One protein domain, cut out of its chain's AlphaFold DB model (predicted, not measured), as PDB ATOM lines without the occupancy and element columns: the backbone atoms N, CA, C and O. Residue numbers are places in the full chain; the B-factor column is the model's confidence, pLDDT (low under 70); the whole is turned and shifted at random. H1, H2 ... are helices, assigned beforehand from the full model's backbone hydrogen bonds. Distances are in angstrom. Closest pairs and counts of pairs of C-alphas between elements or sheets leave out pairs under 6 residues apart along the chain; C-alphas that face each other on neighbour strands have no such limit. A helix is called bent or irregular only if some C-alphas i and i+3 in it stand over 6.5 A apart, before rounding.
ATOM      1  N   THR A  29       4.556  34.119 -35.821       80.94
ATOM      2  CA  THR A  29       3.919  34.210 -37.145       80.94
ATOM      3  C   THR A  29       4.589  33.283 -38.159       80.94
ATOM      4  O   THR A  29       3.897  32.599 -38.912       80.94
ATOM      5  N   ALA A  30       5.920  33.173 -38.126       80.75
ATOM      6  CA  ALA A  30       6.673  32.268 -38.990       80.75
ATOM      7  C   ALA A  30       6.306  30.797 -38.727       80.75
ATOM      8  O   ALA A  30       6.041  30.048 -39.667       80.75
ATOM      9  N   ASN A  31       6.192  30.398 -37.459       82.94
ATOM     10  CA  ASN A  31       5.772  29.048 -37.082       82.94
ATOM     11  C   ASN A  31       4.342  28.732 -37.545       82.94
ATOM     12  O   ASN A  31       4.101  27.655 -38.096       82.94
ATOM     13  N   HIS A  32       3.406  29.676 -37.397       87.12
ATOM     14  CA  HIS A  32       2.043  29.518 -37.918       87.12
ATOM     15  C   HIS A  32       2.022  29.362 -39.438       87.12
ATOM     16  O   HIS A  32       1.341  28.480 -39.968       87.12
ATOM     17  N   LEU A  33       2.811  30.169 -40.146       87.06
ATOM     18  CA  LEU A  33       2.926  30.087 -41.595       87.06
ATOM     19  C   LEU A  33       3.492  28.735 -42.055       87.06
ATOM     20  O   LEU A  33       3.000  28.189 -43.040       87.06
ATOM     21  N   ILE A  34       4.455  28.165 -41.322       86.44
ATOM     22  CA  ILE A  34       5.053  26.847 -41.598       86.44
ATOM     23  C   ILE A  34       4.097  25.684 -41.266       86.44
ATOM     24  O   ILE A  34       4.209  24.616 -41.873       86.44
ATOM     25  N   ALA A  35       3.144  25.866 -40.345       88.00
ATOM     26  CA  ALA A  35       2.163  24.841 -39.971       88.00
ATOM     27  C   ALA A  35       0.977  24.731 -40.955       88.00
ATOM     28  O   ALA A  35       0.466  23.633 -41.189       88.00
ATOM     29  N   LEU A  36       0.572  25.841 -41.586       90.19
ATOM     30  CA  LEU A  36      -0.542  25.903 -42.550       90.19
ATOM     31  C   LEU A  36      -0.502  24.866 -43.695       90.19
ATOM     32  O   LEU A  36      -1.545  24.281 -43.985       90.19
ATOM     33  N   PRO A  37       0.642  24.578 -44.345       89.50
ATOM     34  CA  PRO A  37       0.722  23.593 -45.420       89.50
ATOM     35  C   PRO A  37       0.164  22.213 -45.056       89.50
ATOM     36  O   PRO A  37      -0.438  21.570 -45.911       89.50
ATOM     37  N   GLN A  38       0.331  21.755 -43.809       88.38
ATOM     38  CA  GLN A  38      -0.186  20.447 -43.379       88.38
ATOM     39  C   GLN A  38      -1.717  20.433 -43.304       88.38
ATOM     40  O   GLN A  38      -2.335  19.423 -43.624       88.38
ATOM     41  N   LEU A  39      -2.321  21.565 -42.932       91.25
ATOM     42  CA  LEU A  39      -3.773  21.741 -42.867       91.25
ATOM     43  C   LEU A  39      -4.389  21.947 -44.258       91.25
ATOM     44  O   LEU A  39      -5.509  21.517 -44.510       91.25
ATOM     45  N   LEU A  40      -3.648  22.579 -45.173       92.44
ATOM     46  CA  LEU A  40      -4.095  22.857 -46.542       92.44
ATOM     47  C   LEU A  40      -3.932  21.658 -47.478       92.44
ATOM     48  O   LEU A  40      -4.662  21.549 -48.460       92.44
ATOM     49  N   HIS A  41      -3.000  20.752 -47.180       92.25
ATOM     50  CA  HIS A  41      -2.728  19.576 -47.999       92.25
ATOM     51  C   HIS A  41      -3.963  18.700 -48.306       92.25
ATOM     52  O   HIS A  41      -4.153  18.395 -49.483       92.25
ATOM     53  N   PRO A  42      -4.835  18.332 -47.339       92.56
ATOM     54  CA  PRO A  42      -6.038  17.544 -47.636       92.56
ATOM     55  C   PRO A  42      -7.089  18.299 -48.464       92.56
ATOM     56  O   PRO A  42      -7.913  17.660 -49.109       92.56
ATOM     57  N   LEU A  43      -7.073  19.637 -48.453       95.19
ATOM     58  CA  LEU A  43      -8.015  20.461 -49.217       95.19
ATOM     59  C   LEU A  43      -7.532  20.679 -50.653       95.19
ATOM     60  O   LEU A  43      -8.296  20.554 -51.606       95.19
ATOM     61  N   SER A  44      -6.258  21.033 -50.813       95.44
ATOM     62  CA  SER A  44      -5.635  21.257 -52.112       95.44
ATOM     63  C   SER A  44      -4.117  21.079 -52.010       95.44
ATOM     64  O   SER A  44      -3.402  21.991 -51.569       95.44
ATOM     65  N   PRO A  45      -3.583  19.933 -52.471       91.44
ATOM     66  CA  PRO A  45      -2.144  19.682 -52.490       91.44
ATOM     67  C   PRO A  45      -1.361  20.739 -53.279       91.44
ATOM     68  O   PRO A  45      -0.251  21.105 -52.890       91.44
ATOM     69  N   ALA A  46      -1.944  21.264 -54.361       91.56
ATOM     70  CA  ALA A  46      -1.337  22.311 -55.180       91.56
ATOM     71  C   ALA A  46      -1.217  23.643 -54.421       91.56
ATOM     72  O   ALA A  46      -0.181  24.304 -54.496       91.56
ATOM     73  N   LEU A  47      -2.239  24.016 -53.644       94.19
ATOM     74  CA  LEU A  47      -2.220  25.244 -52.848       94.19
ATOM     75  C   LEU A  47      -1.231  25.138 -51.681       94.19
ATOM     76  O   LEU A  47      -0.479  26.080 -51.430       94.19
ATOM     77  N   ALA A  48      -1.155  23.978 -51.023       92.81
ATOM     78  CA  ALA A  48      -0.133  23.711 -50.012       92.81
ATOM     79  C   ALA A  48       1.291  23.813 -50.595       92.81
ATOM     80  O   ALA A  48       2.171  24.422 -49.982       92.81
ATOM     81  N   ALA A  49       1.507  23.279 -51.804       91.12
ATOM     82  CA  ALA A  49       2.784  23.362 -52.510       91.12
ATOM     83  C   ALA A  49       3.169  24.811 -52.856       91.12
ATOM     84  O   ALA A  49       4.298  25.235 -52.596       91.12
ATOM     85  N   LEU A  50       2.215  25.592 -53.374       93.00
ATOM     86  CA  LEU A  50       2.392  27.012 -53.680       93.00
ATOM     87  C   LEU A  50       2.726  27.823 -52.420       93.00
ATOM     88  O   LEU A  50       3.624  28.664 -52.450       93.00
ATOM     89  N   HIS A  51       2.039  27.557 -51.305       92.50
ATOM     90  CA  HIS A  51       2.308  28.222 -50.029       92.50
ATOM     91  C   HIS A  51       3.725  27.923 -49.537       92.50
ATOM     92  O   HIS A  51       4.471  28.840 -49.206       92.50
ATOM     93  N   MET A  52       4.160  26.663 -49.604       88.62
ATOM     94  CA  MET A  52       5.539  26.289 -49.278       88.62
ATOM     95  C   MET A  52       6.576  26.942 -50.196       88.62
ATOM     96  O   MET A  52       7.631  27.363 -49.722       88.62
ATOM     97  N   ALA A  53       6.296  27.054 -51.496       88.44
ATOM     98  CA  ALA A  53       7.174  27.756 -52.428       88.44
ATOM     99  C   ALA A  53       7.303  29.243 -52.060       88.44
ATOM    100  O   ALA A  53       8.417  29.763 -51.990       88.44
ATOM    101  N   ARG A  54       6.185  29.905 -51.732       90.56
ATOM    102  CA  ARG A  54       6.169  31.300 -51.267       90.56
ATOM    103  C   ARG A  54       6.944  31.484 -49.968       90.56
ATOM    104  O   ARG A  54       7.746  32.404 -49.886       90.56
ATOM    105  N   LEU A  55       6.766  30.599 -48.987       89.12
ATOM    106  CA  LEU A  55       7.496  30.676 -47.719       89.12
ATOM    107  C   LEU A  55       9.002  30.524 -47.901       89.12
ATOM    108  O   LEU A  55       9.764  31.230 -47.252       89.12
ATOM    109  N   ARG A  56       9.446  29.649 -48.809       86.19
ATOM    110  CA  ARG A  56      10.877  29.514 -49.116       86.19
ATOM    111  C   ARG A  56      11.455  30.762 -49.761       86.19
ATOM    112  O   ARG A  56      12.568  31.134 -49.413       86.19
ATOM    113  N   LEU A  57      10.707  31.390 -50.669       86.81
ATOM    114  CA  LEU A  57      11.114  32.648 -51.294       86.81
ATOM    115  C   LEU A  57      11.137  33.796 -50.276       86.81
ATOM    116  O   LEU A  57      12.094  34.559 -50.252       86.81
ATOM    117  N   ALA A  58      10.121  33.893 -49.417       88.62
ATOM    118  CA  ALA A  58       9.984  34.979 -48.447       88.62
ATOM    119  C   ALA A  58      10.995  34.887 -47.295       88.62
ATOM    120  O   ALA A  58      11.603  35.883 -46.922       88.62
ATOM    121  N   LEU A  59      11.187  33.691 -46.736       85.38
ATOM    122  CA  LEU A  59      12.080  33.469 -45.595       85.38
ATOM    123  C   LEU A  59      13.508  33.111 -46.030       85.38
ATOM    124  O   LEU A  59      14.339  32.791 -45.185       85.38
ATOM    125  N   SER A  60      13.780  33.096 -47.342       82.12
ATOM    126  CA  SER A  60      15.041  32.618 -47.923       82.12
ATOM    127  C   SER A  60      15.497  31.287 -47.315       82.12
ATOM    128  O   SER A  60      16.693  31.081 -47.120       82.12
ATOM    129  N   VAL A  61      14.547  30.396 -46.969       70.75
ATOM    130  CA  VAL A  61      14.843  29.179 -46.198       70.75
ATOM    131  C   VAL A  61      15.879  28.379 -46.978       70.75
ATOM    132  O   VAL A  61      15.559  27.886 -48.069       70.75
ATOM    133  N   PRO A  62      17.106  28.220 -46.455       66.00
ATOM    134  CA  PRO A  62      18.133  27.512 -47.185       66.00
ATOM    135  C   PRO A  62      17.652  26.089 -47.455       66.00
ATOM    136  O   PRO A  62      17.345  25.323 -46.540       66.00
ATOM    137  N   TRP A  88       8.902  17.831 -47.869       88.50
ATOM    138  CA  TRP A  88       8.465  18.635 -49.011       88.50
ATOM    139  C   TRP A  88       9.473  18.582 -50.167       88.50
ATOM    140  O   TRP A  88      10.690  18.478 -49.986       88.50
ATOM    141  N   CYS A  89       8.972  18.647 -51.394       88.88
ATOM    142  CA  CYS A  89       9.753  18.683 -52.620       88.88
ATOM    143  C   CYS A  89      10.497  20.009 -52.732       88.88
ATOM    144  O   CYS A  89       9.901  21.060 -52.513       88.88
ATOM    145  N   HIS A  90      11.784  19.983 -53.081       86.12
ATOM    146  CA  HIS A  90      12.586  21.206 -53.222       86.12
ATOM    147  C   HIS A  90      12.246  22.001 -54.488       86.12
ATOM    148  O   HIS A  90      12.413  23.212 -54.483       86.12
ATOM    149  N   LEU A  91      11.743  21.338 -55.535       86.81
ATOM    150  CA  LEU A  91      11.448  21.974 -56.821       86.81
ATOM    151  C   LEU A  91      10.104  22.710 -56.797       86.81
ATOM    152  O   LEU A  91      10.057  23.913 -57.004       86.81
ATOM    153  N   CYS A  92       9.017  21.994 -56.506       88.88
ATOM    154  CA  CYS A  92       7.659  22.545 -56.571       88.88
ATOM    155  C   CYS A  92       7.025  22.825 -55.203       88.88
ATOM    156  O   CYS A  92       5.913  23.330 -55.143       88.88
ATOM    157  N   GLY A  93       7.681  22.446 -54.101       88.88
ATOM    158  CA  GLY A  93       7.107  22.596 -52.761       88.88
ATOM    159  C   GLY A  93       6.055  21.552 -52.387       88.88
ATOM    160  O   GLY A  93       5.566  21.626 -51.274       88.88
ATOM    161  N   GLY A  94       5.725  20.579 -53.247       89.88
ATOM    162  CA  GLY A  94       4.717  19.542 -52.974       89.88
ATOM    163  C   GLY A  94       5.140  18.489 -51.946       89.88
ATOM    164  O   GLY A  94       6.331  18.229 -51.781       89.88
ATOM    165  N   LEU A  95       4.184  17.856 -51.261       89.56
ATOM    166  CA  LEU A  95       4.472  16.805 -50.278       89.56
ATOM    167  C   LEU A  95       5.066  15.560 -50.969       89.56
ATOM    168  O   LEU A  95       4.781  15.265 -52.134       89.56
ATOM    169  N   ARG A  96       5.967  14.852 -50.283       87.94
ATOM    170  CA  ARG A  96       6.593  13.619 -50.777       87.94
ATOM    171  C   ARG A  96       5.835  12.403 -50.258       87.94
ATOM    172  O   ARG A  96       5.679  12.232 -49.050       87.94
ATOM    173  N   GLN A  97       5.458  11.495 -51.154       85.81
ATOM    174  CA  GLN A  97       4.899  10.211 -50.746       85.81
ATOM    175  C   GLN A  97       5.960   9.339 -50.090       85.81
ATOM    176  O   GLN A  97       7.098   9.235 -50.547       85.81
ATOM    177  N   GLY A  98       5.577   8.685 -48.995       77.75
ATOM    178  CA  GLY A  98       6.416   7.691 -48.329       77.75
ATOM    179  C   GLY A  98       7.512   8.251 -47.416       77.75
ATOM    180  O   GLY A  98       8.278   7.461 -46.859       77.75
ATOM    181  N   GLU A 161       8.640   9.781 -54.052       92.06
ATOM    182  CA  GLU A 161       8.345  10.655 -55.190       92.06
ATOM    183  C   GLU A 161       7.486  11.833 -54.713       92.06
ATOM    184  O   GLU A 161       6.771  11.743 -53.711       92.06
ATOM    185  N   CYS A 162       7.613  12.985 -55.369       91.25
ATOM    186  CA  CYS A 162       6.751  14.129 -55.086       91.25
ATOM    187  C   CYS A 162       5.351  13.895 -55.663       91.25
ATOM    188  O   CYS A 162       5.235  13.588 -56.843       91.25
ATOM    189  N   GLU A 163       4.302  14.129 -54.876       89.12
ATOM    190  CA  GLU A 163       2.914  13.978 -55.339       89.12
ATOM    191  C   GLU A 163       2.542  14.960 -56.443       89.12
ATOM    192  O   GLU A 163       1.761  14.641 -57.329       89.12
ATOM    193  N   THR A 164       3.106  16.164 -56.392       90.50
ATOM    194  CA  THR A 164       2.718  17.246 -57.297       90.50
ATOM    195  C   THR A 164       3.425  17.163 -58.646       90.50
ATOM    196  O   THR A 164       2.817  17.462 -59.663       90.50
ATOM    197  N   CYS A 165       4.711  16.799 -58.678       92.56
ATOM    198  CA  CYS A 165       5.496  16.793 -59.922       92.56
ATOM    199  C   CYS A 165       6.103  15.435 -60.298       92.56
ATOM    200  O   CYS A 165       6.850  15.362 -61.267       92.56
ATOM    201  N   GLY A 166       5.879  14.379 -59.512       92.69
ATOM    202  CA  GLY A 166       6.450  13.049 -59.757       92.69
ATOM    203  C   GLY A 166       7.973  12.956 -59.596       92.69
ATOM    204  O   GLY A 166       8.555  11.890 -59.778       92.69
ATOM    205  N   ALA A 167       8.663  14.048 -59.242       91.25
ATOM    206  CA  ALA A 167      10.118  14.040 -59.142       91.25
ATOM    207  C   ALA A 167      10.595  13.099 -58.023       91.25
ATOM    208  O   ALA A 167      10.233  13.259 -56.850       91.25
ATOM    209  N   SER A 168      11.460  12.147 -58.381       90.69
ATOM    210  CA  SER A 168      12.089  11.238 -57.420       90.69
ATOM    211  C   SER A 168      13.028  11.993 -56.475       90.69
ATOM    212  O   SER A 168      13.840  12.830 -56.882       90.69
ATOM    213  N   PHE A 169      12.933  11.716 -55.173       85.62
ATOM    214  CA  PHE A 169      13.820  12.337 -54.199       85.62
ATOM    215  C   PHE A 169      15.194  11.678 -54.208       85.62
ATOM    216  O   PHE A 169      15.366  10.530 -53.792       85.62
ATOM    217  N   LYS A 170      16.207  12.459 -54.573       84.31
ATOM    218  CA  LYS A 170      17.600  12.131 -54.284       84.31
ATOM    219  C   LYS A 170      18.019  12.950 -53.069       84.31
ATOM    220  O   LYS A 170      18.055  14.176 -53.143       84.31
ATOM    221  N   ARG A 171      18.320  12.284 -51.945       80.81
ATOM    222  CA  ARG A 171      18.967  12.966 -50.813       80.81
ATOM    223  C   ARG A 171      20.274  13.580 -51.328       80.81
ATOM    224  O   ARG A 171      21.065  12.823 -51.904       80.81
TER     225      ARG A 171
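This is residues 29 to 62, 88 to 98 and 161 to 171 of the 392 residues of an uncharacterized protein of Kwoniella heveanensis BCC8398 (UniProt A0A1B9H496). Two helices, H1 and H2, lie side by side as a helical hairpin, and two separate loop stretches are on one side of it: residues 88 to 98, which pack on H2 at Gly 93, and residues 161 to 171 farther out. The printed part has 56 residues with two named helices, H1 then H2, and no named strand. The class is all helix, though under half of the residues, 26, are in named elements. It is compact, with a radius of gyration of the C-alphas of 10.9 A and spans of 31 by 27 by 16 A.

H1, residues 29 to 40, and H2, residues 45 to 58, form a hairpin over a tight link of 4 residues. They touch, the closest C-alphas being those of Pro 37 and Ala 48, 4.7 A apart. They run opposite ways at a shallow tilt of 18 degrees. Every O i to N i+4 pair is within hydrogen-bond range in H2, and 5 of 8 in H1.

H1 begins at C-alpha 29 (3.919, 34.210, -37.145) and is 16.8 A long; it is irregular, but only just, with C-alphas 34 and 37 6.6 A apart. H2, 19.9 A long, ends at C-alpha 58 (9.984, 34.979, -48.447).

The C-alphas farthest apart, of Thr 29 and Ser 168, are 31.7 A apart. Residues 63 to 87 and 99 to 160 are not printed; the C-alpha gaps are 13.3 A and 7.7 A. Residue 62 is under 70 in pLDDT.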